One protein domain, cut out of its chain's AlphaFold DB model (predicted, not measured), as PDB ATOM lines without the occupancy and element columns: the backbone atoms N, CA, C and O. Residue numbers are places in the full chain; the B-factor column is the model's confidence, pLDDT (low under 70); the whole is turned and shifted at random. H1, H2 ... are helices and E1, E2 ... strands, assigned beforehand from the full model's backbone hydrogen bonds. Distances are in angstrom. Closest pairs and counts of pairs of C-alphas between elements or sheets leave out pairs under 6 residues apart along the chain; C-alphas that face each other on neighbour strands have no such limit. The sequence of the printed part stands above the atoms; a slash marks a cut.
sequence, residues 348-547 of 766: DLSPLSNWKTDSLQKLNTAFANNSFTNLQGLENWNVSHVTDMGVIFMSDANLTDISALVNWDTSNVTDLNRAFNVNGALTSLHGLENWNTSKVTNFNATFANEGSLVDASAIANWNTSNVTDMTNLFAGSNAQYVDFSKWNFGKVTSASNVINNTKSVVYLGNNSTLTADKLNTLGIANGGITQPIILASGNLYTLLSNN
ATOM      1  N   ASP A 348     207.467 260.443 193.190       95.31
ATOM      2  CA  ASP A 348     206.946 259.267 193.890       95.31
ATOM      3  C   ASP A 348     207.990 258.144 193.948       95.31
ATOM      4  O   ASP A 348     208.628 257.809 192.946       95.31
ATOM      5  N   LEU A 349     208.141 257.557 195.135       97.62
ATOM      6  CA  LEU A 349     209.047 256.443 195.407       97.62
ATOM      7  C   LEU A 349     208.331 255.088 195.476       97.62
ATOM      8  O   LEU A 349     209.000 254.080 195.691       97.62
ATOM      9  N   SER A 350     207.005 255.025 195.282       96.75
ATOM     10  CA  SER A 350     206.226 253.779 195.397       96.75
ATOM     11  C   SER A 350     206.772 252.553 194.630       96.75
ATOM     12  O   SER A 350     206.643 251.452 195.181       96.75
ATOM     13  N   PRO A 351     207.473 252.666 193.473       97.81
ATOM     14  CA  PRO A 351     208.112 251.514 192.827       97.81
ATOM     15  C   PRO A 351     209.176 250.799 193.681       97.81
ATOM     16  O   PRO A 351     209.484 249.643 193.425       97.81
ATOM     17  N   LEU A 352     209.726 251.449 194.714       98.50
ATOM     18  CA  LEU A 352     210.742 250.877 195.610       98.50
ATOM     19  C   LEU A 352     210.150 250.063 196.779       98.50
ATOM     20  O   LEU A 352     210.897 249.477 197.561       98.50
ATOM     21  N   SER A 353     208.819 250.003 196.907       97.88
ATOM     22  CA  SER A 353     208.105 249.423 198.064       97.88
ATOM     23  C   SER A 353     208.392 247.939 198.338       97.88
ATOM     24  O   SER A 353     208.306 247.507 199.488       97.88
ATOM     25  N   ASN A 354     208.761 247.165 197.311       97.06
ATOM     26  CA  ASN A 354     209.098 245.740 197.426       97.06
ATOM     27  C   ASN A 354     210.592 245.472 197.703       97.06
ATOM     28  O   ASN A 354     210.986 244.311 197.858       97.06
ATOM     29  N   TRP A 355     211.439 246.506 197.734       98.56
ATOM     30  CA  TRP A 355     212.881 246.345 197.922       98.56
ATOM     31  C   TRP A 355     213.212 245.881 199.344       98.56
ATOM     32  O   TRP A 355     212.898 246.545 200.329       98.56
ATOM     33  N   LYS A 356     213.917 244.752 199.444       98.44
ATOM     34  CA  LYS A 356     214.431 244.209 200.707       98.44
ATOM     35  C   LYS A 356     215.891 244.600 200.884       98.44
ATOM     36  O   LYS A 356     216.746 244.159 200.120       98.44
ATOM     37  N   THR A 357     216.176 245.418 201.885       98.56
ATOM     38  CA  THR A 357     217.475 246.087 202.058       98.56
ATOM     39  C   THR A 357     218.311 245.531 203.217       98.56
ATOM     40  O   THR A 357     219.189 246.210 203.726       98.56
ATOM     41  N   ASP A 358     218.112 244.271 203.616       97.62
ATOM     42  CA  ASP A 358     218.721 243.680 204.823       97.62
ATOM     43  C   ASP A 358     220.259 243.771 204.915       97.62
ATOM     44  O   ASP A 358     220.810 243.862 206.014       97.62
ATOM     45  N   SER A 359     220.964 243.793 203.775       98.62
ATOM     46  CA  SER A 359     222.434 243.919 203.705       98.62
ATOM     47  C   SER A 359     222.958 245.368 203.664       98.62
ATOM     48  O   SER A 359     224.177 245.570 203.603       98.62
ATOM     49  N   LEU A 360     222.076 246.372 203.658       98.88
ATOM     50  CA  LEU A 360     222.389 247.775 203.370       98.88
ATOM     51  C   LEU A 360     223.198 248.447 204.490       98.88
ATOM     52  O   LEU A 360     222.734 248.596 205.614       98.88
ATOM     53  N   GLN A 361     224.400 248.921 204.157       98.69
ATOM     54  CA  GLN A 361     225.335 249.552 205.103       98.69
ATOM     55  C   GLN A 361     225.577 251.041 204.816       98.69
ATOM     56  O   GLN A 361     225.913 251.798 205.725       98.69
ATOM     57  N   LYS A 362     225.443 251.476 203.555       98.81
ATOM     58  CA  LYS A 362     225.724 252.860 203.136       98.81
ATOM     59  C   LYS A 362     224.539 253.452 202.382       98.81
ATOM     60  O   LYS A 362     224.212 252.980 201.293       98.81
ATOM     61  N   LEU A 363     223.940 254.497 202.954       98.69
ATOM     62  CA  LEU A 363     222.759 255.192 202.419       98.69
ATOM     63  C   LEU A 363     222.929 256.727 202.400       98.69
ATOM     64  O   LEU A 363     222.010 257.471 202.062       98.69
ATOM     65  N   ASN A 364     224.113 257.235 202.742       98.25
ATOM     66  CA  ASN A 364     224.361 258.670 202.811       98.25
ATOM     67  C   ASN A 364     224.121 259.378 201.464       98.25
ATOM     68  O   ASN A 364     224.475 258.896 200.381       98.25
ATOM     69  N   THR A 365     223.482 260.547 201.546       98.69
ATOM     70  CA  THR A 365     223.096 261.388 200.401       98.69
ATOM     71  C   THR A 365     222.221 260.674 199.350       98.69
ATOM     72  O   THR A 365     222.152 261.120 198.207       98.69
ATOM     73  N   ALA A 366     221.558 259.559 199.686       98.75
ATOM     74  CA  ALA A 366     220.815 258.736 198.725       98.75
ATOM     75  C   ALA A 366     219.657 259.455 198.016       98.75
ATOM     76  O   ALA A 366     219.446 259.195 196.834       98.75
ATOM     77  N   PHE A 367     218.959 260.366 198.702       98.56
ATOM     78  CA  PHE A 367     217.691 260.961 198.266       98.56
ATOM     79  C   PHE A 367     217.717 262.505 198.225       98.56
ATOM     80  O   PHE A 367     216.669 263.139 198.148       98.56
ATOM     81  N   ALA A 368     218.898 263.131 198.241       98.56
ATOM     82  CA  ALA A 368     219.030 264.592 198.249       98.56
ATOM     83  C   ALA A 368     218.856 265.264 196.877       98.56
ATOM     84  O   ALA A 368     219.194 264.683 195.842       98.56
ATOM     85  N   ASN A 369     218.509 266.553 196.911       98.38
ATOM     86  CA  ASN A 369     218.306 267.472 195.787       98.38
ATOM     87  C   ASN A 369     217.138 267.061 194.872       98.38
ATOM     88  O   ASN A 369     217.278 267.070 193.649       98.38
ATOM     89  N   ASN A 370     216.016 266.652 195.465       97.94
ATOM     90  CA  ASN A 370     214.863 266.100 194.755       97.94
ATOM     91  C   ASN A 370     213.596 266.954 194.942       97.94
ATOM     92  O   ASN A 370     213.659 268.103 195.381       97.94
ATOM     93  N   SER A 371     212.467 266.398 194.509       96.56
ATOM     94  CA  SER A 371     211.144 267.023 194.539       96.56
ATOM     95  C   SER A 371     210.089 266.030 195.053       96.56
ATOM     96  O   SER A 371     208.947 266.060 194.582       96.56
ATOM     97  N   PHE A 372     210.472 265.092 195.930       96.88
ATOM     98  CA  PHE A 372     209.600 264.008 196.370       96.88
ATOM     99  C   PHE A 372     208.417 264.546 197.174       96.88
ATOM    100  O   PHE A 372     208.563 265.305 198.126       96.88
ATOM    101  N   THR A 373     207.218 264.105 196.805       94.06
ATOM    102  CA  THR A 373     205.976 264.400 197.535       94.06
ATOM    103  C   THR A 373     205.511 263.217 198.382       94.06
ATOM    104  O   THR A 373     204.539 263.341 199.120       94.06
ATOM    105  N   ASN A 374     206.155 262.053 198.237       87.44
ATOM    106  CA  ASN A 374     205.762 260.804 198.876       87.44
ATOM    107  C   ASN A 374     206.980 259.898 199.135       87.44
ATOM    108  O   ASN A 374     207.691 259.536 198.197       87.44
ATOM    109  N   LEU A 375     207.177 259.476 200.390       96.62
ATOM    110  CA  LEU A 375     208.247 258.553 200.799       96.62
ATOM    111  C   LEU A 375     207.766 257.114 201.080       96.62
ATOM    112  O   LEU A 375     208.571 256.284 201.489       96.62
ATOM    113  N   GLN A 376     206.489 256.779 200.849       94.81
ATOM    114  CA  GLN A 376     205.899 255.474 201.215       94.81
ATOM    115  C   GLN A 376     206.625 254.250 200.618       94.81
ATOM    116  O   GLN A 376     206.651 253.187 201.230       94.81
ATOM    117  N   GLY A 377     207.312 254.394 199.477       97.62
ATOM    118  CA  GLY A 377     208.179 253.341 198.926       97.62
ATOM    119  C   GLY A 377     209.380 252.946 199.801       97.62
ATOM    120  O   GLY A 377     210.065 251.978 199.479       97.62
ATOM    121  N   LEU A 378     209.640 253.677 200.889       98.44
ATOM    122  CA  LEU A 378     210.737 253.451 201.832       98.44
ATOM    123  C   LEU A 378     210.287 252.846 203.178       98.44
ATOM    124  O   LEU A 378     211.138 252.573 204.026       98.44
ATOM    125  N   GLU A 379     208.981 252.629 203.388       97.44
ATOM    126  CA  GLU A 379     208.411 252.221 204.689       97.44
ATOM    127  C   GLU A 379     209.001 250.902 205.216       97.44
ATOM    128  O   GLU A 379     209.308 250.774 206.402       97.44
ATOM    129  N   ASN A 380     209.208 249.936 204.318       96.69
ATOM    130  CA  ASN A 380     209.680 248.588 204.646       96.69
ATOM    131  C   ASN A 380     211.209 248.422 204.540       96.69
ATOM    132  O   ASN A 380     211.710 247.297 204.574       96.69
ATOM    133  N   TRP A 381     211.970 249.512 204.382       98.56
ATOM    134  CA  TRP A 381     213.424 249.428 204.232       98.56
ATOM    135  C   TRP A 381     214.114 249.082 205.559       98.56
ATOM    136  O   TRP A 381     213.988 249.787 206.560       98.56
ATOM    137  N   ASN A 382     214.925 248.025 205.541       98.62
ATOM    138  CA  ASN A 382     215.786 247.659 206.655       98.62
ATOM    139  C   ASN A 382     217.072 248.500 206.611       98.62
ATOM    140  O   ASN A 382     217.952 248.282 205.783       98.62
ATOM    141  N   VAL A 383     217.184 249.460 207.530       98.56
ATOM    142  CA  VAL A 383     218.358 250.338 207.672       98.56
ATOM    143  C   VAL A 383     219.200 250.031 208.918       98.56
ATOM    144  O   VAL A 383     220.120 250.782 209.235       98.56
ATOM    145  N   SER A 384     218.945 248.903 209.594       98.62
ATOM    146  CA  SER A 384     219.592 248.533 210.868       98.62
ATOM    147  C   SER A 384     221.122 248.431 210.803       98.62
ATOM    148  O   SER A 384     221.792 248.615 211.819       98.62
ATOM    149  N   HIS A 385     221.706 248.185 209.625       98.56
ATOM    150  CA  HIS A 385     223.158 248.128 209.411       98.56
ATOM    151  C   HIS A 385     223.779 249.457 208.927       98.56
ATOM    152  O   HIS A 385     224.997 249.528 208.744       98.56
ATOM    153  N   VAL A 386     222.983 250.517 208.731       98.88
ATOM    154  CA  VAL A 386     223.455 251.824 208.246       98.88
ATOM    155  C   VAL A 386     224.062 252.646 209.387       98.88
ATOM    156  O   VAL A 386     223.444 252.844 210.431       98.88
ATOM    157  N   THR A 387     225.272 253.172 209.171       98.56
ATOM    158  CA  THR A 387     225.988 254.014 210.153       98.56
ATOM    159  C   THR A 387     226.042 255.501 209.793       98.56
ATOM    160  O   THR A 387     226.258 256.334 210.677       98.56
ATOM    161  N   ASP A 388     225.830 255.843 208.522       98.69
ATOM    162  CA  ASP A 388     225.895 257.202 207.974       98.69
ATOM    163  C   ASP A 388     224.630 257.480 207.144       98.69
ATOM    164  O   ASP A 388     224.405 256.864 206.095       98.69
ATOM    165  N   MET A 389     223.803 258.404 207.643       98.50
ATOM    166  CA  MET A 389     222.624 258.961 206.970       98.50
ATOM    167  C   MET A 389     222.815 260.457 206.663       98.50
ATOM    168  O   MET A 389     221.853 261.201 206.463       98.50
ATOM    169  N   GLY A 390     224.068 260.909 206.596       98.38
ATOM    170  CA  GLY A 390     224.429 262.274 206.263       98.38
ATOM    171  C   GLY A 390     223.849 262.714 204.921       98.38
ATOM    172  O   GLY A 390     223.951 262.021 203.901       98.38
ATOM    173  N   VAL A 391     223.239 263.898 204.919       98.50
ATOM    174  CA  VAL A 391     222.671 264.570 203.745       98.50
ATOM    175  C   VAL A 391     221.577 263.738 203.047       98.50
ATOM    176  O   VAL A 391     221.347 263.923 201.860       98.50
ATOM    177  N   ILE A 392     220.923 262.779 203.718       98.44
ATOM    178  CA  ILE A 392     220.047 261.794 203.053       98.44
ATOM    179  C   ILE A 392     218.856 262.412 202.291       98.44
ATOM    180  O   ILE A 392     218.693 262.069 201.124       98.44
ATOM    181  N   PHE A 393     218.111 263.351 202.888       98.06
ATOM    182  CA  PHE A 393     216.966 264.085 202.313       98.06
ATOM    183  C   PHE A 393     217.203 265.610 202.348       98.06
ATOM    184  O   PHE A 393     216.342 266.390 202.752       98.06
ATOM    185  N   MET A 394     218.409 266.058 201.982       98.00
ATOM    186  CA  MET A 394     218.714 267.490 201.860       98.00
ATOM    187  C   MET A 394     218.108 268.074 200.578       98.00
ATOM    188  O   MET A 394     218.284 267.499 199.508       98.00
ATOM    189  N   SER A 395     217.552 269.283 200.652       97.69
ATOM    190  CA  SER A 395     217.077 270.076 199.515       97.69
ATOM    191  C   SER A 395     215.992 269.367 198.701       97.69
ATOM    192  O   SER A 395     216.004 269.433 197.470       97.69
ATOM    193  N   ASP A 396     215.066 268.699 199.386       95.12
ATOM    194  CA  ASP A 396     213.808 268.256 198.804       95.12
ATOM    195  C   ASP A 396     212.733 269.334 198.993       95.12
ATOM    196  O   ASP A 396     212.173 269.535 200.073       95.12
ATOM    197  N   ALA A 397     212.483 270.099 197.929       89.94
ATOM    198  CA  ALA A 397     211.679 271.314 198.020       89.94
ATOM    199  C   ALA A 397     210.185 271.052 198.288       89.94
ATOM    200  O   ALA A 397     209.511 271.942 198.811       89.94
ATOM    201  N   ASN A 398     209.687 269.858 197.943       94.56
ATOM    202  CA  ASN A 398     208.265 269.505 197.980       94.56
ATOM    203  C   ASN A 398     207.907 268.506 199.094       94.56
ATOM    204  O   ASN A 398     206.729 268.196 199.268       94.56
ATOM    205  N   LEU A 399     208.898 268.021 199.846       95.31
ATOM    206  CA  LEU A 399     208.704 267.046 200.911       95.31
ATOM    207  C   LEU A 399     207.911 267.654 202.077       95.31
ATOM    208  O   LEU A 399     208.415 268.520 202.787       95.31
ATOM    209  N   THR A 400     206.672 267.201 202.275       92.31
ATOM    210  CA  THR A 400     205.752 267.691 203.322       92.31
ATOM    211  C   THR A 400     205.587 266.735 204.503       92.31
ATOM    212  O   THR A 400     205.337 267.208 205.616       92.31
ATOM    213  N   ASP A 401     205.720 265.428 204.256       90.25
ATOM    214  CA  ASP A 401     205.493 264.325 205.193       90.25
ATOM    215  C   ASP A 401     206.649 263.309 205.136       90.25
ATOM    216  O   ASP A 401     207.101 262.920 204.059       90.25
ATOM    217  N   ILE A 402     207.107 262.874 206.312       95.94
ATOM    218  CA  ILE A 402     208.178 261.886 206.509       95.94
ATOM    219  C   ILE A 402     207.722 260.688 207.365       95.94
ATOM    220  O   ILE A 402     208.550 259.884 207.794       95.94
ATOM    221  N   SER A 403     206.409 260.521 207.558       94.44
ATOM    222  CA  SER A 403     205.782 259.442 208.337       94.44
ATOM    223  C   SER A 403     206.226 258.031 207.924       94.44
ATOM    224  O   SER A 403     206.371 257.158 208.778       94.44
ATOM    225  N   ALA A 404     206.539 257.818 206.642       97.06
ATOM    226  CA  ALA A 404     207.068 256.554 206.117       97.06
ATOM    227  C   ALA A 404     208.386 256.100 206.786       97.06
ATOM    228  O   ALA A 404     208.743 254.931 206.704       97.06
ATOM    229  N   LEU A 405     209.115 256.993 207.464       97.88
ATOM    230  CA  LEU A 405     210.387 256.684 208.129       97.88
ATOM    231  C   LEU A 405     210.221 256.168 209.576       97.88
ATOM    232  O   LEU A 405     211.219 255.878 210.242       97.88
ATOM    233  N   VAL A 406     208.981 256.029 210.070       96.56
ATOM    234  CA  VAL A 406     208.661 255.709 211.480       96.56
ATOM    235  C   VAL A 406     209.190 254.356 211.969       96.56
ATOM    236  O   VAL A 406     209.453 254.194 213.163       96.56
ATOM    237  N   ASN A 407     209.369 253.396 211.054       96.06
ATOM    238  CA  ASN A 407     209.792 252.022 211.347       96.06
ATOM    239  C   ASN A 407     211.304 251.783 211.154       96.06
ATOM    240  O   ASN A 407     211.779 250.664 211.346       96.06
ATOM    241  N   TRP A 408     212.073 252.806 210.771       98.38
ATOM    242  CA  TRP A 408     213.509 252.678 210.514       98.38
ATOM    243  C   TRP A 408     214.317 252.451 211.806       98.38
ATOM    244  O   TRP A 408     214.421 253.337 212.658       98.38
ATOM    245  N   ASP A 409     214.972 251.289 211.923       98.50
ATOM    246  CA  ASP A 409     215.945 251.028 212.992       98.50
ATOM    247  C   ASP A 409     217.237 251.823 212.759       98.50
ATOM    248  O   ASP A 409     218.152 251.404 212.055       98.50
ATOM    249  N   THR A 410     217.316 252.988 213.394       98.56
ATOM    250  CA  THR A 410     218.475 253.885 213.348       98.56
ATOM    251  C   THR A 410     219.515 253.608 214.444       98.56
ATOM    252  O   THR A 410     220.445 254.390 214.620       98.56
ATOM    253  N   SER A 411     219.430 252.481 215.167       98.56
ATOM    254  CA  SER A 411     220.271 252.189 216.346       98.56
ATOM    255  C   SER A 411     221.778 252.040 216.085       98.56
ATOM    256  O   SER A 411     222.561 251.983 217.043       98.56
ATOM    257  N   ASN A 412     222.209 251.973 214.823       98.62
ATOM    258  CA  ASN A 412     223.617 251.991 214.409       98.62
ATOM    259  C   ASN A 412     224.068 253.310 213.758       98.62
ATOM    260  O   ASN A 412     225.264 253.467 213.507       98.62
ATOM    261  N   VAL A 413     223.166 254.275 213.557       98.88
ATOM    262  CA  VAL A 413     223.481 255.563 212.926       98.88
ATOM    263  C   VAL A 413     224.347 256.422 213.850       98.88
ATOM    264  O   VAL A 413     224.067 256.593 215.037       98.88
ATOM    265  N   THR A 414     225.416 256.972 213.278       98.75
ATOM    266  CA  THR A 414     226.392 257.838 213.958       98.75
ATOM    267  C   THR A 414     226.409 259.264 213.406       98.75
ATOM    268  O   THR A 414     226.668 260.194 214.170       98.75
ATOM    269  N   ASP A 415     226.067 259.461 212.127       98.81
ATOM    270  CA  ASP A 415     226.014 260.777 211.480       98.81
ATOM    271  C   ASP A 415     224.634 261.046 210.849       98.81
ATOM    272  O   ASP A 415     224.105 260.220 210.097       98.81
ATOM    273  N   LEU A 416     224.060 262.205 211.189       98.75
ATOM    274  CA  LEU A 416     222.804 262.759 210.673       98.75
ATOM    275  C   LEU A 416     222.986 264.208 210.179       98.75
ATOM    276  O   LEU A 416     222.026 264.990 210.146       98.75
ATOM    277  N   ASN A 417     224.207 264.602 209.802       98.50
ATOM    278  CA  ASN A 417     224.478 265.945 209.308       98.50
ATOM    279  C   ASN A 417     223.587 266.284 208.106       98.50
ATOM    280  O   ASN A 417     223.470 265.525 207.151       98.50
ATOM    281  N   ARG A 418     222.921 267.439 208.147       98.50
ATOM    282  CA  ARG A 418     222.089 267.956 207.048       98.50
ATOM    283  C   ARG A 418     221.036 266.966 206.516       98.50
ATOM    284  O   ARG A 418     220.630 267.095 205.363       98.50
ATOM    285  N   ALA A 419     220.623 265.975 207.316       98.38
ATOM    286  CA  ALA A 419     219.767 264.881 206.855       98.38
ATOM    287  C   ALA A 419     218.425 265.376 206.291       98.38
ATOM    288  O   ALA A 419     217.969 264.821 205.298       98.38
ATOM    289  N   PHE A 420     217.861 266.446 206.863       97.38
ATOM    290  CA  PHE A 420     216.629 267.115 206.438       97.38
ATOM    291  C   PHE A 420     216.872 268.635 206.352       97.38
ATOM    292  O   PHE A 420     216.312 269.415 207.113       97.38
ATOM    293  N   ASN A 421     217.817 269.053 205.506       96.75
ATOM    294  CA  ASN A 421     218.249 270.452 205.387       96.75
ATOM    295  C   ASN A 421     217.751 271.083 204.081       96.75
ATOM    296  O   ASN A 421     218.079 270.578 203.014       96.75
ATOM    297  N   VAL A 422     217.123 272.259 204.156       96.50
ATOM    298  CA  VAL A 422     216.579 273.031 203.016       96.50
ATOM    299  C   VAL A 422     215.300 272.421 202.416       96.50
ATOM    300  O   VAL A 422     215.042 272.570 201.221       96.50
ATOM    301  N   ASN A 423     214.461 271.775 203.226       93.81
ATOM    302  CA  ASN A 423     213.159 271.285 202.775       93.81
ATOM    303  C   ASN A 423     212.097 272.359 203.053       93.81
ATOM    304  O   ASN A 423     211.558 272.520 204.151       93.81
ATOM    305  N   GLY A 424     211.832 273.176 202.032       91.62
ATOM    306  CA  GLY A 424     210.958 274.349 202.146       91.62
ATOM    307  C   GLY A 424     209.514 274.015 202.542       91.62
ATOM    308  O   GLY A 424     208.871 274.814 203.225       91.62
ATOM    309  N   ALA A 425     209.024 272.837 202.150       94.44
ATOM    310  CA  ALA A 425     207.654 272.384 202.374       94.44
ATOM    311  C   ALA A 425     207.456 271.511 203.630       94.44
ATOM    312  O   ALA A 425     206.307 271.237 203.977       94.44
ATOM    313  N   LEU A 426     208.521 271.095 204.329       93.25
ATOM    314  CA  LEU A 426     208.397 270.164 205.456       93.25
ATOM    315  C   LEU A 426     207.647 270.835 206.609       93.25
ATOM    316  O   LEU A 426     208.083 271.873 207.096       93.25
ATOM    317  N   THR A 427     206.511 270.269 207.029       86.19
ATOM    318  CA  THR A 427     205.614 270.902 208.024       86.19
ATOM    319  C   THR A 427     205.781 270.348 209.439       86.19
ATOM    320  O   THR A 427     205.559 271.063 210.419       86.19
ATOM    321  N   SER A 428     206.187 269.083 209.543       85.69
ATOM    322  CA  SER A 428     206.221 268.283 210.767       85.69
ATOM    323  C   SER A 428     207.422 267.338 210.748       85.69
ATOM    324  O   SER A 428     207.905 266.965 209.681       85.69
ATOM    325  N   LEU A 429     207.878 266.925 211.933       93.38
ATOM    326  CA  LEU A 429     208.894 265.880 212.115       93.38
ATOM    327  C   LEU A 429     208.285 264.512 212.497       93.38
ATOM    328  O   LEU A 429     208.993 263.640 213.002       93.38
ATOM    329  N   HIS A 430     206.979 264.328 212.275       89.75
ATOM    330  CA  HIS A 430     206.290 263.060 212.517       89.75
ATOM    331  C   HIS A 430     206.835 261.949 211.609       89.75
ATOM    332  O   HIS A 430     206.918 262.121 210.395       89.75
ATOM    333  N   GLY A 431     207.220 260.821 212.207       93.75
ATOM    334  CA  GLY A 431     208.018 259.765 211.578       93.75
ATOM    335  C   GLY A 431     209.430 259.631 212.165       93.75
ATOM    336  O   GLY A 431     210.124 258.666 211.855       93.75
ATOM    337  N   LEU A 432     209.858 260.553 213.036       97.31
ATOM    338  CA  LEU A 432     211.188 260.550 213.670       97.31
ATOM    339  C   LEU A 432     211.164 260.246 215.182       97.31
ATOM    340  O   LEU A 432     212.224 260.159 215.810       97.31
ATOM    341  N   GLU A 433     209.985 260.071 215.787       93.62
ATOM    342  CA  GLU A 433     209.798 259.897 217.237       93.62
ATOM    343  C   GLU A 433     210.521 258.668 217.798       93.62
ATOM    344  O   GLU A 433     211.051 258.702 218.911       93.62
ATOM    345  N   ASN A 434     210.534 257.581 217.021       94.69
ATOM    346  CA  ASN A 434     211.066 256.278 217.423       94.69
ATOM    347  C   ASN A 434     212.550 256.089 217.065       94.69
ATOM    348  O   ASN A 434     213.124 255.041 217.361       94.69
ATOM    349  N   TRP A 435     213.188 257.079 216.428       98.31
ATOM    350  CA  TRP A 435     214.576 256.960 215.984       98.31
ATOM    351  C   TRP A 435     215.548 256.845 217.167       98.31
ATOM    352  O   TRP A 435     215.612 257.700 218.055       98.31
ATOM    353  N   ASN A 436     216.363 255.788 217.160       98.38
ATOM    354  CA  ASN A 436     217.341 255.515 218.205       98.38
ATOM    355  C   ASN A 436     218.643 256.283 217.949       98.38
ATOM    356  O   ASN A 436     219.644 255.745 217.483       98.38
ATOM    357  N   THR A 437     218.646 257.550 218.345       98.56
ATOM    358  CA  THR A 437     219.784 258.466 218.183       98.56
ATOM    359  C   THR A 437     220.935 258.249 219.177       98.56
ATOM    360  O   THR A 437     221.889 259.021 219.191       98.56
ATOM    361  N   SER A 438     220.915 257.178 219.984       98.50
ATOM    362  CA  SER A 438     221.876 256.972 221.085       98.50
ATOM    363  C   SER A 438     223.347 256.843 220.671       98.50
ATOM    364  O   SER A 438     224.219 257.059 221.514       98.50
ATOM    365  N   LYS A 439     223.649 256.517 219.407       98.81
ATOM    366  CA  LYS A 439     225.019 256.480 218.856       98.81
ATOM    367  C   LYS A 439     225.392 257.711 218.024       98.81
ATOM    368  O   LYS A 439     226.546 257.822 217.616       98.81
ATOM    369  N   VAL A 440     224.459 258.637 217.800       98.88
ATOM    370  CA  VAL A 440     224.678 259.807 216.945       98.88
ATOM    371  C   VAL A 440     225.651 260.774 217.615       98.88
ATOM    372  O   VAL A 440     225.469 261.175 218.766       98.88
ATOM    373  N   THR A 441     226.693 261.152 216.879       98.69
ATOM    374  CA  THR A 441     227.704 262.135 217.293       98.69
ATOM    375  C   THR A 441     227.535 263.477 216.575       98.69
ATOM    376  O   THR A 441     228.002 264.502 217.083       98.69
ATOM    377  N   ASN A 442     226.847 263.488 215.427       98.69
ATOM    378  CA  ASN A 442     226.769 264.626 214.518       98.69
ATOM    379  C   ASN A 442     225.325 264.950 214.080       98.69
ATOM    380  O   ASN A 442     224.687 264.178 213.366       98.69
ATOM    381  N   PHE A 443     224.851 266.129 214.486       98.31
ATOM    382  CA  PHE A 443     223.587 266.766 214.103       98.31
ATOM    383  C   PHE A 443     223.808 268.112 213.375       98.31
ATOM    384  O   PHE A 443     222.979 269.023 213.442       98.31
ATOM    385  N   ASN A 444     224.961 268.300 212.724       97.62
ATOM    386  CA  ASN A 444     225.287 269.559 212.055       97.62
ATOM    387  C   ASN A 444     224.233 269.903 210.986       97.62
ATOM    388  O   ASN A 444     224.066 269.169 210.012       97.62
ATOM    389  N   ALA A 445     223.522 271.016 211.180       97.00
ATOM    390  CA  ALA A 445     222.487 271.542 210.291       97.00
ATOM    391  C   ALA A 445     221.371 270.543 209.910       97.00
ATOM    392  O   ALA A 445     220.777 270.689 208.844       97.00
ATOM    393  N   THR A 446     221.076 269.538 210.749       98.06
ATOM    394  CA  THR A 446     220.120 268.454 210.434       98.06
ATOM    395  C   THR A 446     218.732 268.946 210.013       98.06
ATOM    396  O   THR A 446     218.165 268.316 209.130       98.06
ATOM    397  N   PHE A 447     218.246 270.060 210.578       96.31
ATOM    398  CA  PHE A 447     216.947 270.695 210.294       96.31
ATOM    399  C   PHE A 447     217.101 272.198 209.984       96.31
ATOM    400  O   PHE A 447     216.290 273.035 210.393       96.31
ATOM    401  N   ALA A 448     218.195 272.584 209.323       94.25
ATOM    402  CA  ALA A 448     218.448 273.978 208.964       94.25
ATOM    403  C   ALA A 448     217.678 274.385 207.695       94.25
ATOM    404  O   ALA A 448     217.608 273.615 206.741       94.25
ATOM    405  N   ASN A 449     217.210 275.632 207.633       93.62
ATOM    406  CA  ASN A 449     216.458 276.224 206.513       93.62
ATOM    407  C   ASN A 449     215.114 275.542 206.167       93.62
ATOM    408  O   ASN A 449     214.637 275.675 205.039       93.62
ATOM    409  N   GLU A 450     214.488 274.854 207.125       89.12
ATOM    410  CA  GLU A 450     213.168 274.235 206.935       89.12
ATOM    411  C   GLU A 450     212.075 275.307 206.868       89.12
ATOM    412  O   GLU A 450     211.826 276.031 207.836       89.12
ATOM    413  N   GLY A 451     211.446 275.439 205.699       83.06
ATOM    414  CA  GLY A 451     210.635 276.611 205.356       83.06
ATOM    415  C   GLY A 451     209.225 276.610 205.945       83.06
ATOM    416  O   GLY A 451     208.666 277.683 206.171       83.06
ATOM    417  N   SER A 452     208.671 275.433 206.233       88.00
ATOM    418  CA  SER A 452     207.300 275.273 206.740       88.00
ATOM    419  C   SER A 452     207.238 274.584 208.105       88.00
ATOM    420  O   SER A 452     206.148 274.445 208.662       88.00
ATOM    421  N   LEU A 453     208.391 274.190 208.662       87.56
ATOM    422  CA  LEU A 453     208.451 273.462 209.922       87.56
ATOM    423  C   LEU A 453     208.024 274.387 211.052       87.56
ATOM    424  O   LEU A 453     208.466 275.532 211.145       87.56
ATOM    425  N   VAL A 454     207.153 273.873 211.910       77.88
ATOM    426  CA  VAL A 454     206.465 274.655 212.934       77.88
ATOM    427  C   VAL A 454     206.692 274.067 214.324       77.88
ATOM    428  O   VAL A 454     207.175 274.777 215.207       77.88
ATOM    429  N   ASP A 455     206.417 272.775 214.491       78.38
ATOM    430  CA  ASP A 455     206.546 272.047 215.752       78.38
ATOM    431  C   ASP A 455     207.627 270.963 215.603       78.38
ATOM    432  O   ASP A 455     207.492 270.045 214.794       78.38
ATOM    433  N   ALA A 456     208.713 271.078 216.373       88.75
ATOM    434  CA  ALA A 456     209.798 270.097 216.422       88.75
ATOM    435  C   ALA A 456     209.710 269.164 217.652       88.75
ATOM    436  O   ALA A 456     210.696 268.530 218.023       88.75
ATOM    437  N   SER A 457     208.553 269.059 218.314       81.12
ATOM    438  CA  SER A 457     208.370 268.220 219.513       81.12
ATOM    439  C   SER A 457     208.539 266.715 219.274       81.12
ATOM    440  O   SER A 457     208.890 266.001 220.213       81.12
ATOM    441  N   ALA A 458     208.382 266.224 218.040       89.19
ATOM    442  CA  ALA A 458     208.583 264.809 217.705       89.19
ATOM    443  C   ALA A 458     209.975 264.283 218.123       89.19
ATOM    444  O   ALA A 458     210.110 263.142 218.563       89.19
ATOM    445  N   ILE A 459     211.010 265.134 218.083       95.19
ATOM    446  CA  ILE A 459     212.388 264.766 218.455       95.19
ATOM    447  C   ILE A 459     212.727 265.015 219.941       95.19
ATOM    448  O   ILE A 459     213.877 264.854 220.360       95.19
ATOM    449  N   ALA A 460     211.744 265.363 220.783       90.62
ATOM    450  CA  ALA A 460     211.948 265.654 222.212       90.62
ATOM    451  C   ALA A 460     212.554 264.481 223.009       90.62
ATOM    452  O   ALA A 460     213.207 264.684 224.033       90.62
ATOM    453  N   ASN A 461     212.335 263.243 222.551       91.50
ATOM    454  CA  ASN A 461     212.795 262.015 223.211       91.50
ATOM    455  C   ASN A 461     214.157 261.499 222.704       91.50
ATOM    456  O   ASN A 461     214.625 260.468 223.189       91.50
ATOM    457  N   TRP A 462     214.796 262.182 221.749       97.81
ATOM    458  CA  TRP A 462     216.085 261.764 221.192       97.81
ATOM    459  C   TRP A 462     217.201 261.711 222.251       97.81
ATOM    460  O   TRP A 462     217.364 262.608 223.080       97.81
ATOM    461  N   ASN A 463     218.014 260.651 222.204       97.31
ATOM    462  CA  ASN A 463     219.116 260.438 223.137       97.31
ATOM    463  C   ASN A 463     220.400 261.081 222.606       97.31
ATOM    464  O   ASN A 463     221.207 260.438 221.942       97.31
ATOM    465  N   THR A 464     220.634 262.338 222.970       97.00
ATOM    466  CA  THR A 464     221.793 263.100 222.481       97.00
ATOM    467  C   THR A 464     223.069 262.918 223.315       97.00
ATOM    468  O   THR A 464     224.016 263.686 223.169       97.00
ATOM    469  N   SER A 465     223.145 261.915 224.202       96.69
ATOM    470  CA  SER A 465     224.265 261.753 225.156       96.69
ATOM    471  C   SER A 465     225.635 261.458 224.529       96.69
ATOM    472  O   SER A 465     226.659 261.570 225.213       96.69
ATOM    473  N   ASN A 466     225.671 261.116 223.237       98.12
ATOM    474  CA  ASN A 466     226.891 260.959 222.445       98.12
ATOM    475  C   ASN A 466     227.160 262.104 221.451       98.12
ATOM    476  O   ASN A 466     228.221 262.106 220.828       98.12
ATOM    477  N   VAL A 467     226.279 263.105 221.354       98.06
ATOM    478  CA  VAL A 467     226.406 264.202 220.385       98.06
ATOM    479  C   VAL A 467     227.569 265.127 220.743       98.06
ATOM    480  O   VAL A 467     227.660 265.643 221.858       98.06
ATOM    481  N   THR A 468     228.439 265.361 219.762       96.50
ATOM    482  CA  THR A 468     229.585 266.276 219.840       96.50
ATOM    483  C   THR A 468     229.399 267.523 218.976       96.50
ATOM    484  O   THR A 468     229.823 268.602 219.391       96.50
ATOM    485  N   ASP A 469     228.730 267.411 217.822       96.31
ATOM    486  CA  ASP A 469     228.388 268.550 216.958       96.31
ATOM    487  C   ASP A 469     226.877 268.635 216.715       96.31
ATOM    488  O   ASP A 469     226.231 267.647 216.381       96.31
ATOM    489  N   MET A 470     226.322 269.831 216.879       95.25
ATOM    490  CA  MET A 470     224.948 270.214 216.531       95.25
ATOM    491  C   MET A 470     224.909 271.625 215.913       95.25
ATOM    492  O   MET A 470     223.884 272.301 215.907       95.25
ATOM    493  N   THR A 471     226.045 272.106 215.407       92.38
ATOM    494  CA  THR A 471     226.191 273.416 214.762       92.38
ATOM    495  C   THR A 471     225.104 273.645 213.714       92.38
ATOM    496  O   THR A 471     224.844 272.781 212.885       92.38
ATOM    497  N   ASN A 472     224.481 274.823 213.735       92.31
ATOM    498  CA  ASN A 472     223.399 275.236 212.841       92.31
ATOM    499  C   ASN A 472     222.122 274.359 212.869       92.31
ATOM    500  O   ASN A 472     221.332 274.500 211.943       92.31
ATOM    501  N   LEU A 473     221.893 273.481 213.862       94.44
ATOM    502  CA  LEU A 473     220.802 272.479 213.880       94.44
ATOM    503  C   LEU A 473     219.453 272.952 213.293       94.44
ATOM    504  O   LEU A 473     218.941 272.285 212.401       94.44
ATOM    505  N   PHE A 474     218.931 274.098 213.746       91.88
ATOM    506  CA  PHE A 474     217.712 274.759 213.248       91.88
ATOM    507  C   PHE A 474     217.985 276.153 212.641       91.88
ATOM    508  O   PHE A 474     217.097 277.007 212.586       91.88
ATOM    509  N   ALA A 475     219.211 276.448 212.200       89.31
ATOM    510  CA  ALA A 475     219.543 277.758 211.637       89.31
ATOM    511  C   ALA A 475     218.691 278.049 210.388       89.31
ATOM    512  O   ALA A 475     218.663 277.250 209.455       89.31
ATOM    513  N   GLY A 476     217.973 279.176 210.374       88.12
ATOM    514  CA  GLY A 476     217.069 279.538 209.274       88.12
ATOM    515  C   GLY A 476     215.785 278.699 209.167       88.12
ATOM    516  O   GLY A 476     214.993 278.950 208.265       88.12
ATOM    517  N   SER A 477     215.558 277.729 210.060       89.31
ATOM    518  CA  SER A 477     214.288 276.995 210.149       89.31
ATOM    519  C   SER A 477     213.174 277.902 210.665       89.31
ATOM    520  O   SER A 477     213.409 278.705 211.568       89.31
ATOM    521  N   ASN A 478     211.951 277.742 210.158       85.75
ATOM    522  CA  ASN A 478     210.770 278.442 210.665       85.75
ATOM    523  C   ASN A 478     210.203 277.861 211.977       85.75
ATOM    524  O   ASN A 478     209.241 278.434 212.493       85.75
ATOM    525  N   ALA A 479     210.818 276.810 212.544       84.25
ATOM    526  CA  ALA A 479     210.363 276.133 213.760       84.25
ATOM    527  C   ALA A 479     210.081 277.112 214.915       84.25
ATOM    528  O   ALA A 479     210.944 277.895 215.328       84.25
ATOM    529  N   GLN A 480     208.860 277.054 215.448       76.25
ATOM    530  CA  GLN A 480     208.356 277.945 216.497       76.25
ATOM    531  C   GLN A 480     208.297 277.260 217.867       76.25
ATOM    532  O   GLN A 480     208.257 277.956 218.879       76.25
ATOM    533  N   TYR A 481     208.357 275.927 217.922       76.44
ATOM    534  CA  TYR A 481     208.465 275.163 219.165       76.44
ATOM    535  C   TYR A 481     209.565 274.097 219.085       76.44
ATOM    536  O   TYR A 481     209.593 273.303 218.143       76.44
ATOM    537  N   VAL A 482     210.449 274.062 220.089       82.12
ATOM    538  CA  VAL A 482     211.502 273.045 220.245       82.12
ATOM    539  C   VAL A 482     211.597 272.602 221.711       82.12
ATOM    540  O   VAL A 482     211.705 273.437 222.613       82.12
ATOM    541  N   ASP A 483     211.601 271.289 221.951       83.56
ATOM    542  CA  ASP A 483     211.754 270.679 223.279       83.56
ATOM    543  C   ASP A 483     213.124 269.998 223.420       83.56
ATOM    544  O   ASP A 483     213.418 268.998 222.765       83.56
ATOM    545  N   PHE A 484     213.950 270.543 224.312       86.88
ATOM    546  CA  PHE A 484     215.260 270.020 224.704       86.88
ATOM    547  C   PHE A 484     215.302 269.588 226.180       86.88
ATOM    548  O   PHE A 484     216.379 269.424 226.762       86.88
ATOM    549  N   SER A 485     214.147 269.387 226.821       81.44
ATOM    550  CA  SER A 485     214.053 269.067 228.254       81.44
ATOM    551  C   SER A 485     214.731 267.748 228.643       81.44
ATOM    552  O   SER A 485     215.221 267.619 229.767       81.44
ATOM    553  N   LYS A 486     214.805 266.790 227.707       87.44
ATOM    554  CA  LYS A 486     215.448 265.472 227.876       87.44
ATOM    555  C   LYS A 486     216.804 265.343 227.173       87.44
ATOM    556  O   LYS A 486     217.485 264.333 227.350       87.44
ATOM    557  N   TRP A 487     217.198 266.337 226.378       92.94
ATOM    558  CA  TRP A 487     218.440 266.301 225.607       92.94
ATOM    559  C   TRP A 487     219.660 266.400 226.535       92.94
ATOM    560  O   TRP A 487     219.647 267.101 227.540       92.94
ATOM    561  N   ASN A 488     220.744 265.709 226.209       90.81
ATOM    562  CA  ASN A 488     221.998 265.754 226.956       90.81
ATOM    563  C   ASN A 488     223.048 266.553 226.170       90.81
ATOM    564  O   ASN A 488     223.442 266.166 225.072       90.81
ATOM    565  N   PHE A 489     223.524 267.652 226.756       89.31
ATOM    566  CA  PHE A 489     224.503 268.567 226.159       89.31
ATOM    567  C   PHE A 489     225.937 268.357 226.681       89.31
ATOM    568  O   PHE A 489     226.852 269.101 226.321       89.31
ATOM    569  N   GLY A 490     226.163 267.345 227.527       89.00
ATOM    570  CA  GLY A 490     227.424 267.137 228.245       89.00
ATOM    571  C   GLY A 490     228.641 266.928 227.337       89.00
ATOM    572  O   GLY A 490     229.708 267.467 227.627       89.00
ATOM    573  N   LYS A 491     228.478 266.208 226.216       93.62
ATOM    574  CA  LYS A 491     229.557 265.939 225.241       93.62
ATOM    575  C   LYS A 491     229.655 266.945 224.091       93.62
ATOM    576  O   LYS A 491     230.617 266.892 223.333       93.62
ATOM    577  N   VAL A 492     228.711 267.881 223.977       91.88
ATOM    578  CA  VAL A 492     228.640 268.814 222.844       91.88
ATOM    579  C   VAL A 492     229.832 269.769 222.867       91.88
ATOM    580  O   VAL A 492     229.963 270.569 223.797       91.88
ATOM    581  N   THR A 493     230.690 269.712 221.852       89.81
ATOM    582  CA  THR A 493     231.835 270.619 221.666       89.81
ATOM    583  C   THR A 493     231.552 271.725 220.651       89.81
ATOM    584  O   THR A 493     232.152 272.792 220.748       89.81
ATOM    585  N   SER A 494     230.617 271.497 219.723       89.62
ATOM    586  CA  SER A 494     230.269 272.417 218.634       89.62
ATOM    587  C   SER A 494     228.748 272.605 218.567       89.62
ATOM    588  O   SER A 494     228.010 271.633 218.418       89.62
ATOM    589  N   ALA A 495     228.257 273.841 218.729       87.50
ATOM    590  CA  ALA A 495     226.811 274.122 218.779       87.50
ATOM    591  C   ALA A 495     226.405 275.523 218.273       87.50
ATOM    592  O   ALA A 495     225.299 275.989 218.548       87.50
ATOM    593  N   SER A 496     227.284 276.223 217.545       83.75
ATOM    594  CA  SER A 496     227.004 277.599 217.111       83.75
ATOM    595  C   SER A 496     225.746 277.659 216.243       83.75
ATOM    596  O   SER A 496     225.612 276.867 215.312       83.75
ATOM    597  N   ASN A 497     224.857 278.616 216.520       82.44
ATOM    598  CA  ASN A 497     223.578 278.812 215.826       82.44
ATOM    599  C   ASN A 497     222.624 277.598 215.865       82.44
ATOM    600  O   ASN A 497     221.847 277.427 214.925       82.44
ATOM    601  N   VAL A 498     222.657 276.754 216.911       85.75
ATOM    602  CA  VAL A 498     221.688 275.645 217.078       85.75
ATOM    603  C   VAL A 498     220.252 276.126 216.891       85.75
ATOM    604  O   VAL A 498     219.499 275.491 216.160       85.75
ATOM    605  N   ILE A 499     219.900 277.271 217.479       78.50
ATOM    606  CA  ILE A 499     218.668 278.005 217.181       78.50
ATOM    607  C   ILE A 499     219.068 279.429 216.793       78.50
ATOM    608  O   ILE A 499     219.681 280.149 217.578       78.50
ATOM    609  N   ASN A 500     218.738 279.824 215.563       75.19
ATOM    610  CA  ASN A 500     218.958 281.174 215.042       75.19
ATOM    611  C   ASN A 500     217.714 281.634 214.265       75.19
ATOM    612  O   ASN A 500     217.749 281.837 213.050       75.19
ATOM    613  N   ASN A 501     216.594 281.705 214.986       66.88
ATOM    614  CA  ASN A 501     215.311 282.236 214.539       66.88
ATOM    615  C   ASN A 501     214.657 282.980 215.716       66.88
ATOM    616  O   ASN A 501     214.522 282.449 216.817       66.88
ATOM    617  N   THR A 502     214.202 284.208 215.468       59.78
ATOM    618  CA  THR A 502     213.555 285.100 216.441       59.78
ATOM    619  C   THR A 502     212.106 284.723 216.784       59.78
ATOM    620  O   THR A 502     211.418 285.500 217.447       59.78
ATOM    621  N   LYS A 503     211.615 283.556 216.344       65.88
ATOM    622  CA  LYS A 503     210.256 283.040 216.606       65.88
ATOM    623  C   LYS A 503     210.209 281.768 217.461       65.88
ATOM    624  O   LYS A 503     209.125 281.387 217.885       65.88
ATOM    625  N   SER A 504     211.342 281.112 217.713       69.00
ATOM    626  CA  SER A 504     211.371 279.811 218.392       69.00
ATOM    627  C   SER A 504     211.190 279.936 219.910       69.00
ATOM    628  O   SER A 504     212.016 280.545 220.590       69.00
ATOM    629  N   VAL A 505     210.144 279.308 220.448       68.25
ATOM    630  CA  VAL A 505     209.996 278.995 221.875       68.25
ATOM    631  C   VAL A 505     210.830 277.755 222.183       68.25
ATOM    632  O   VAL A 505     210.723 276.741 221.490       68.25
ATOM    633  N   VAL A 506     211.656 277.831 223.230       74.31
ATOM    634  CA  VAL A 506     212.587 276.754 223.600       74.31
ATOM    635  C   VAL A 506     212.266 276.244 224.999       74.31
ATOM    636  O   VAL A 506     212.413 276.968 225.989       74.31
ATOM    637  N   TYR A 507     211.845 274.983 225.088       74.31
ATOM    638  CA  TYR A 507     211.587 274.311 226.357       74.31
ATOM    639  C   TYR A 507     212.825 273.540 226.815       74.31
ATOM    640  O   TYR A 507     213.283 272.613 226.150       74.31
ATOM    641  N   LEU A 508     213.381 273.935 227.962       74.62
ATOM    642  CA  LEU A 508     214.616 273.372 228.517       74.62
ATOM    643  C   LEU A 508     214.368 272.516 229.769       74.62
ATOM    644  O   LEU A 508     215.258 271.786 230.201       74.62
ATOM    645  N   GLY A 509     213.167 272.572 230.354       68.81
ATOM    646  CA  GLY A 509     212.781 271.737 231.492       68.81
ATOM    647  C   GLY A 509     213.740 271.843 232.688       68.81
ATOM    648  O   GLY A 509     214.208 272.926 233.033       68.81
ATOM    649  N   ASN A 510     214.020 270.705 233.331       69.25
ATOM    650  CA  ASN A 510     214.979 270.566 234.439       69.25
ATOM    651  C   ASN A 510     216.312 269.958 233.967       69.25
ATOM    652  O   ASN A 510     216.887 269.084 234.617       69.25
ATOM    653  N   ASN A 511     216.787 270.386 232.797       73.38
ATOM    654  CA  ASN A 511     217.946 269.795 232.145       73.38
ATOM    655  C   ASN A 511     219.266 270.180 232.838       73.38
ATOM    656  O   ASN A 511     219.850 271.236 232.595       73.38
ATOM    657  N   SER A 512     219.770 269.272 233.675       73.38
ATOM    658  CA  SER A 512     221.003 269.435 234.456       73.38
ATOM    659  C   SER A 512     222.293 269.514 233.629       73.38
ATOM    660  O   SER A 512     223.346 269.822 234.185       73.38
ATOM    661  N   THR A 513     222.243 269.247 232.318       78.00
ATOM    662  CA  THR A 513     223.420 269.305 231.432       78.00
ATOM    663  C   THR A 513     223.635 270.682 230.794       78.00
ATOM    664  O   THR A 513     224.699 270.939 230.226       78.00
ATOM    665  N   LEU A 514     222.660 271.588 230.921       70.88
ATOM    666  CA  LEU A 514     222.737 272.963 230.432       70.88
ATOM    667  C   LEU A 514     223.434 273.874 231.448       70.88
ATOM    668  O   LEU A 514     222.808 274.473 232.320       70.88
ATOM    669  N   THR A 515     224.753 274.011 231.314       66.50
ATOM    670  CA  THR A 515     225.507 275.069 232.006       66.50
ATOM    671  C   THR A 515     225.354 276.413 231.284       66.50
ATOM    672  O   THR A 515     224.985 276.458 230.108       66.50
ATOM    673  N   ALA A 516     225.703 277.519 231.951       60.75
ATOM    674  CA  ALA A 516     225.725 278.848 231.327       60.75
ATOM    675  C   ALA A 516     226.576 278.882 230.038       60.75
ATOM    676  O   ALA A 516     226.156 279.448 229.030       60.75
ATOM    677  N   ASP A 517     227.719 278.190 230.027       62.50
ATOM    678  CA  ASP A 517     228.565 278.076 228.835       62.50
ATOM    679  C   ASP A 517     227.886 277.286 227.709       62.50
ATOM    680  O   ASP A 517     228.028 277.645 226.540       62.50
ATOM    681  N   LYS A 518     227.095 276.246 228.022       67.50
ATOM    682  CA  LYS A 518     226.294 275.542 227.005       67.50
ATOM    683  C   LYS A 518     225.198 276.441 226.437       67.50
ATOM    684  O   LYS A 518     225.047 276.464 225.223       67.50
ATOM    685  N   LEU A 519     224.511 277.243 227.257       66.94
ATOM    686  CA  LEU A 519     223.535 278.231 226.770       66.94
ATOM    687  C   LEU A 519     224.187 279.246 225.809       66.94
ATOM    688  O   LEU A 519     223.640 279.521 224.741       66.94
ATOM    689  N   ASN A 520     225.397 279.726 226.122       65.12
ATOM    690  CA  ASN A 520     226.187 280.552 225.200       65.12
ATOM    691  C   ASN A 520     226.512 279.793 223.898       65.12
ATOM    692  O   ASN A 520     226.323 280.326 222.804       65.12
ATOM    693  N   THR A 521     226.967 278.540 224.014       64.12
ATOM    694  CA  THR A 521     227.376 277.700 222.873       64.12
ATOM    695  C   THR A 521     226.209 277.440 221.917       64.12
ATOM    696  O   THR A 521     226.403 277.532 220.710       64.12
ATOM    697  N   LEU A 522     224.999 277.198 222.441       66.25
ATOM    698  CA  LEU A 522     223.757 276.970 221.680       66.25
ATOM    699  C   LEU A 522     223.258 278.206 220.897       66.25
ATOM    700  O   LEU A 522     222.255 278.123 220.191       66.25
ATOM    701  N   GLY A 523     223.920 279.362 221.024       61.16
ATOM    702  CA  GLY A 523     223.523 280.625 220.387       61.16
ATOM    703  C   GLY A 523     222.473 281.432 221.162       61.16
ATOM    704  O   GLY A 523     222.161 282.555 220.771       61.16
ATOM    705  N   ILE A 524     221.985 280.910 222.291       59.31
ATOM    706  CA  ILE A 524     220.888 281.492 223.082       59.31
ATOM    707  C   ILE A 524     221.274 282.870 223.648       59.31
ATOM    708  O   ILE A 524     220.477 283.803 223.614       59.31
ATOM    709  N   ALA A 525     222.510 283.026 224.132       48.94
ATOM    710  CA  ALA A 525     222.944 284.239 224.834       48.94
ATOM    711  C   ALA A 525     223.429 285.393 223.932       48.94
ATOM    712  O   ALA A 525     223.527 286.527 224.394       48.94
ATOM    713  N   ASN A 526     223.710 285.142 222.648       50.12
ATOM    714  CA  ASN A 526     224.294 286.143 221.736       50.12
ATOM    715  C   ASN A 526     223.241 287.035 221.042       50.12
ATOM    716  O   ASN A 526     223.505 287.602 219.985       50.12
ATOM    717  N   GLY A 527     222.035 287.148 221.613       48.03
ATOM    718  CA  GLY A 527     220.933 287.945 221.056       48.03
ATOM    719  C   GLY A 527     220.173 287.291 219.893       48.03
ATOM    720  O   GLY A 527     219.338 287.951 219.282       48.03
ATOM    721  N   GLY A 528     220.432 286.011 219.593       46.03
ATOM    722  CA  GLY A 528     219.734 285.260 218.539       46.03
ATOM    723  C   GLY A 528     218.303 284.836 218.899       46.03
ATOM    724  O   GLY A 528     217.511 284.542 218.007       46.03
ATOM    725  N   ILE A 529     217.954 284.835 220.191       49.44
ATOM    726  CA  ILE A 529     216.614 284.499 220.684       49.44
ATOM    727  C   ILE A 529     215.977 285.738 221.312       49.44
ATOM    728  O   ILE A 529     216.458 286.279 222.305       49.44
ATOM    729  N   THR A 530     214.860 286.168 220.727       44.72
ATOM    730  CA  THR A 530     214.004 287.258 221.222       44.72
ATOM    731  C   THR A 530     212.684 286.723 221.784       44.72
ATOM    732  O   THR A 530     211.689 287.443 221.778       44.72
ATOM    733  N   GLN A 531     212.647 285.464 222.223       49.41
ATOM    734  CA  GLN A 531     211.443 284.732 222.638       49.41
ATOM    735  C   GLN A 531     211.632 284.059 224.007       49.41
ATOM    736  O   GLN A 531     212.766 283.971 224.486       49.41
ATOM    737  N   PRO A 532     210.549 283.599 224.664       47.62
ATOM    738  CA  PRO A 532     210.632 283.001 225.992       47.62
ATOM    739  C   PRO A 532     211.427 281.689 226.002       47.62
ATOM    740  O   PRO A 532     211.222 280.805 225.168       47.62
ATOM    741  N   ILE A 533     212.288 281.547 227.009       54.06
ATOM    742  CA  ILE A 533     212.996 280.308 227.350       54.06
ATOM    743  C   ILE A 533     212.361 279.771 228.631       54.06
ATOM    744  O   ILE A 533     212.285 280.495 229.624       54.06
ATOM    745  N   ILE A 534     211.904 278.517 228.622       51.53
ATOM    746  CA  ILE A 534     211.137 277.944 229.738       51.53
ATOM    747  C   ILE A 534     211.975 276.883 230.468       51.53
ATOM    748  O   ILE A 534     212.366 275.866 229.889       51.53
ATOM    749  N   LEU A 535     212.226 277.127 231.758       52.75
ATOM    750  CA  LEU A 535     212.894 276.229 232.707       52.75
ATOM    751  C   LEU A 535     211.856 275.673 233.694       52.75
ATOM    752  O   LEU A 535     210.997 276.416 234.155       52.75
ATOM    753  N   ALA A 536     211.955 274.392 234.055       40.81
ATOM    754  CA  ALA A 536     211.011 273.719 234.962       40.81
ATOM    755  C   ALA A 536     211.462 273.703 236.438       40.81
ATOM    756  O   ALA A 536     210.878 272.997 237.264       40.81
ATOM    757  N   SER A 537     212.506 274.458 236.786       45.19
ATOM    758  CA  SER A 537     212.840 274.752 238.181       45.19
ATOM    759  C   SER A 537     212.539 276.217 238.439       45.19
ATOM    760  O   SER A 537     212.982 277.083 237.690       45.19
ATOM    761  N   GLY A 538     211.869 276.511 239.556       40.44
ATOM    762  CA  GLY A 538     211.651 277.885 240.032       40.44
ATOM    763  C   GLY A 538     212.938 278.663 240.364       40.44
ATOM    764  O   GLY A 538     212.867 279.792 240.839       40.44
ATOM    765  N   ASN A 539     214.116 278.082 240.106       38.25
ATOM    766  CA  ASN A 539     215.398 278.771 240.100       38.25
ATOM    767  C   ASN A 539     215.618 279.411 238.725       38.25
ATOM    768  O   ASN A 539     216.221 278.846 237.814       38.25
ATOM    769  N   LEU A 540     215.099 280.626 238.615       36.41
ATOM    770  CA  LEU A 540     215.122 281.466 237.431       36.41
ATOM    771  C   LEU A 540     216.557 281.843 237.005       36.41
ATOM    772  O   LEU A 540     217.143 282.780 237.547       36.41
ATOM    773  N   TYR A 541     217.090 281.196 235.963       39.16
ATOM    774  CA  TYR A 541     218.109 281.829 235.122       39.16
ATOM    775  C   TYR A 541     217.412 282.724 234.099       39.16
ATOM    776  O   TYR A 541     217.049 282.300 233.004       39.16
ATOM    777  N   THR A 542     217.234 283.992 234.471       36.12
ATOM    778  CA  THR A 542     216.835 285.054 233.548       36.12
ATOM    779  C   THR A 542     217.885 285.244 232.452       36.12
ATOM    780  O   THR A 542     218.773 286.088 232.579       36.12
ATOM    781  N   LEU A 543     217.732 284.555 231.322       36.84
ATOM    782  CA  LEU A 543     218.145 285.110 230.032       36.84
ATOM    783  C   LEU A 543     217.057 286.082 229.563       36.84
ATOM    784  O   LEU A 543     216.317 285.853 228.613       36.84
ATOM    785  N   LEU A 544     216.968 287.188 230.307       38.00
ATOM    786  CA  LEU A 544     216.280 288.396 229.883       38.00
ATOM    787  C   LEU A 544     217.031 288.953 228.670       38.00
ATOM    788  O   LEU A 544     218.067 289.604 228.820       38.00
ATOM    789  N   SER A 545     216.474 288.790 227.471       38.22
ATOM    790  CA  SER A 545     216.618 289.841 226.469       38.22
ATOM    791  C   SER A 545     215.926 291.081 227.043       38.22
ATOM    792  O   SER A 545     214.699 291.158 227.152       38.22
ATOM    793  N   ASN A 546     216.736 292.030 227.516       37.38
ATOM    794  CA  ASN A 546     216.245 293.248 228.152       37.38
ATOM    795  C   ASN A 546     215.203 293.931 227.241       37.38
ATOM    796  O   ASN A 546     215.536 294.313 226.119       37.38
ATOM    797  N   ASN A 547     213.985 294.134 227.762       46.44
ATOM    798  CA  ASN A 547     212.837 294.821 227.137       46.44
ATOM    799  C   ASN A 547     211.867 293.996 226.258       46.44
ATOM    800  O   ASN A 547     211.127 294.592 225.472       46.44
TER     801      ASN A 547
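AT A GLANCE: This is residues 348 to 547 of the 766 residues of the protein "Lipoprotein" of Limosilactobacillus reuteri (strain DSM 17509 / CIP 109821 / 100-23) (UniProt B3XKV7). With little regular structure, the chain winds in stacked turns, a solenoid; residues 348 to 480, without a named element, form most of it. Parallel strands E1, E2 and E3 lie side by side in later turns, with helix H1 between E2 and E3 along the chain. The printed part has 200 residues, 17 in named elements, E1 E2 H1 E3, class mixed; it is compact, radius of gyration of the C-alphas 16.9 A, spanning 56 by 29 by 23 A.

HOW THE PARTS SIT: E1, residues 481 to 483, is parallel to E2, residues 505 to 509, at 17 degrees; N 507 and O 482 are 2.9 A apart, within hydrogen-bond range. E2 is parallel to E3, residues 533 to 535, at 15 degrees, with N 508 and O 534 at 2.9 A. H1, residues 516 to 521, is not on the sheet; every O i to N i+4 pair in it is within hydrogen-bond range. E2, H1 and E3 form a strand-helix-strand unit, parallel neighbour strands joined through a helix, with a right-handed crossover.

IN THESE COORDINATES: E2 measures 12.4 A and H1 8.7 A from first to last C-alpha. C-alpha 481 begins E1 at (208.465, 275.163, 219.165); C-alpha 535 ends E3 at (212.894, 276.229, 232.707).

THE WHOLE: The printed part has no cut. The links E1 to E2 and H1 to E3 are long. The model's pLDDT is under 70 at residues 501 to 505, 509 to 510 and 515 to 547.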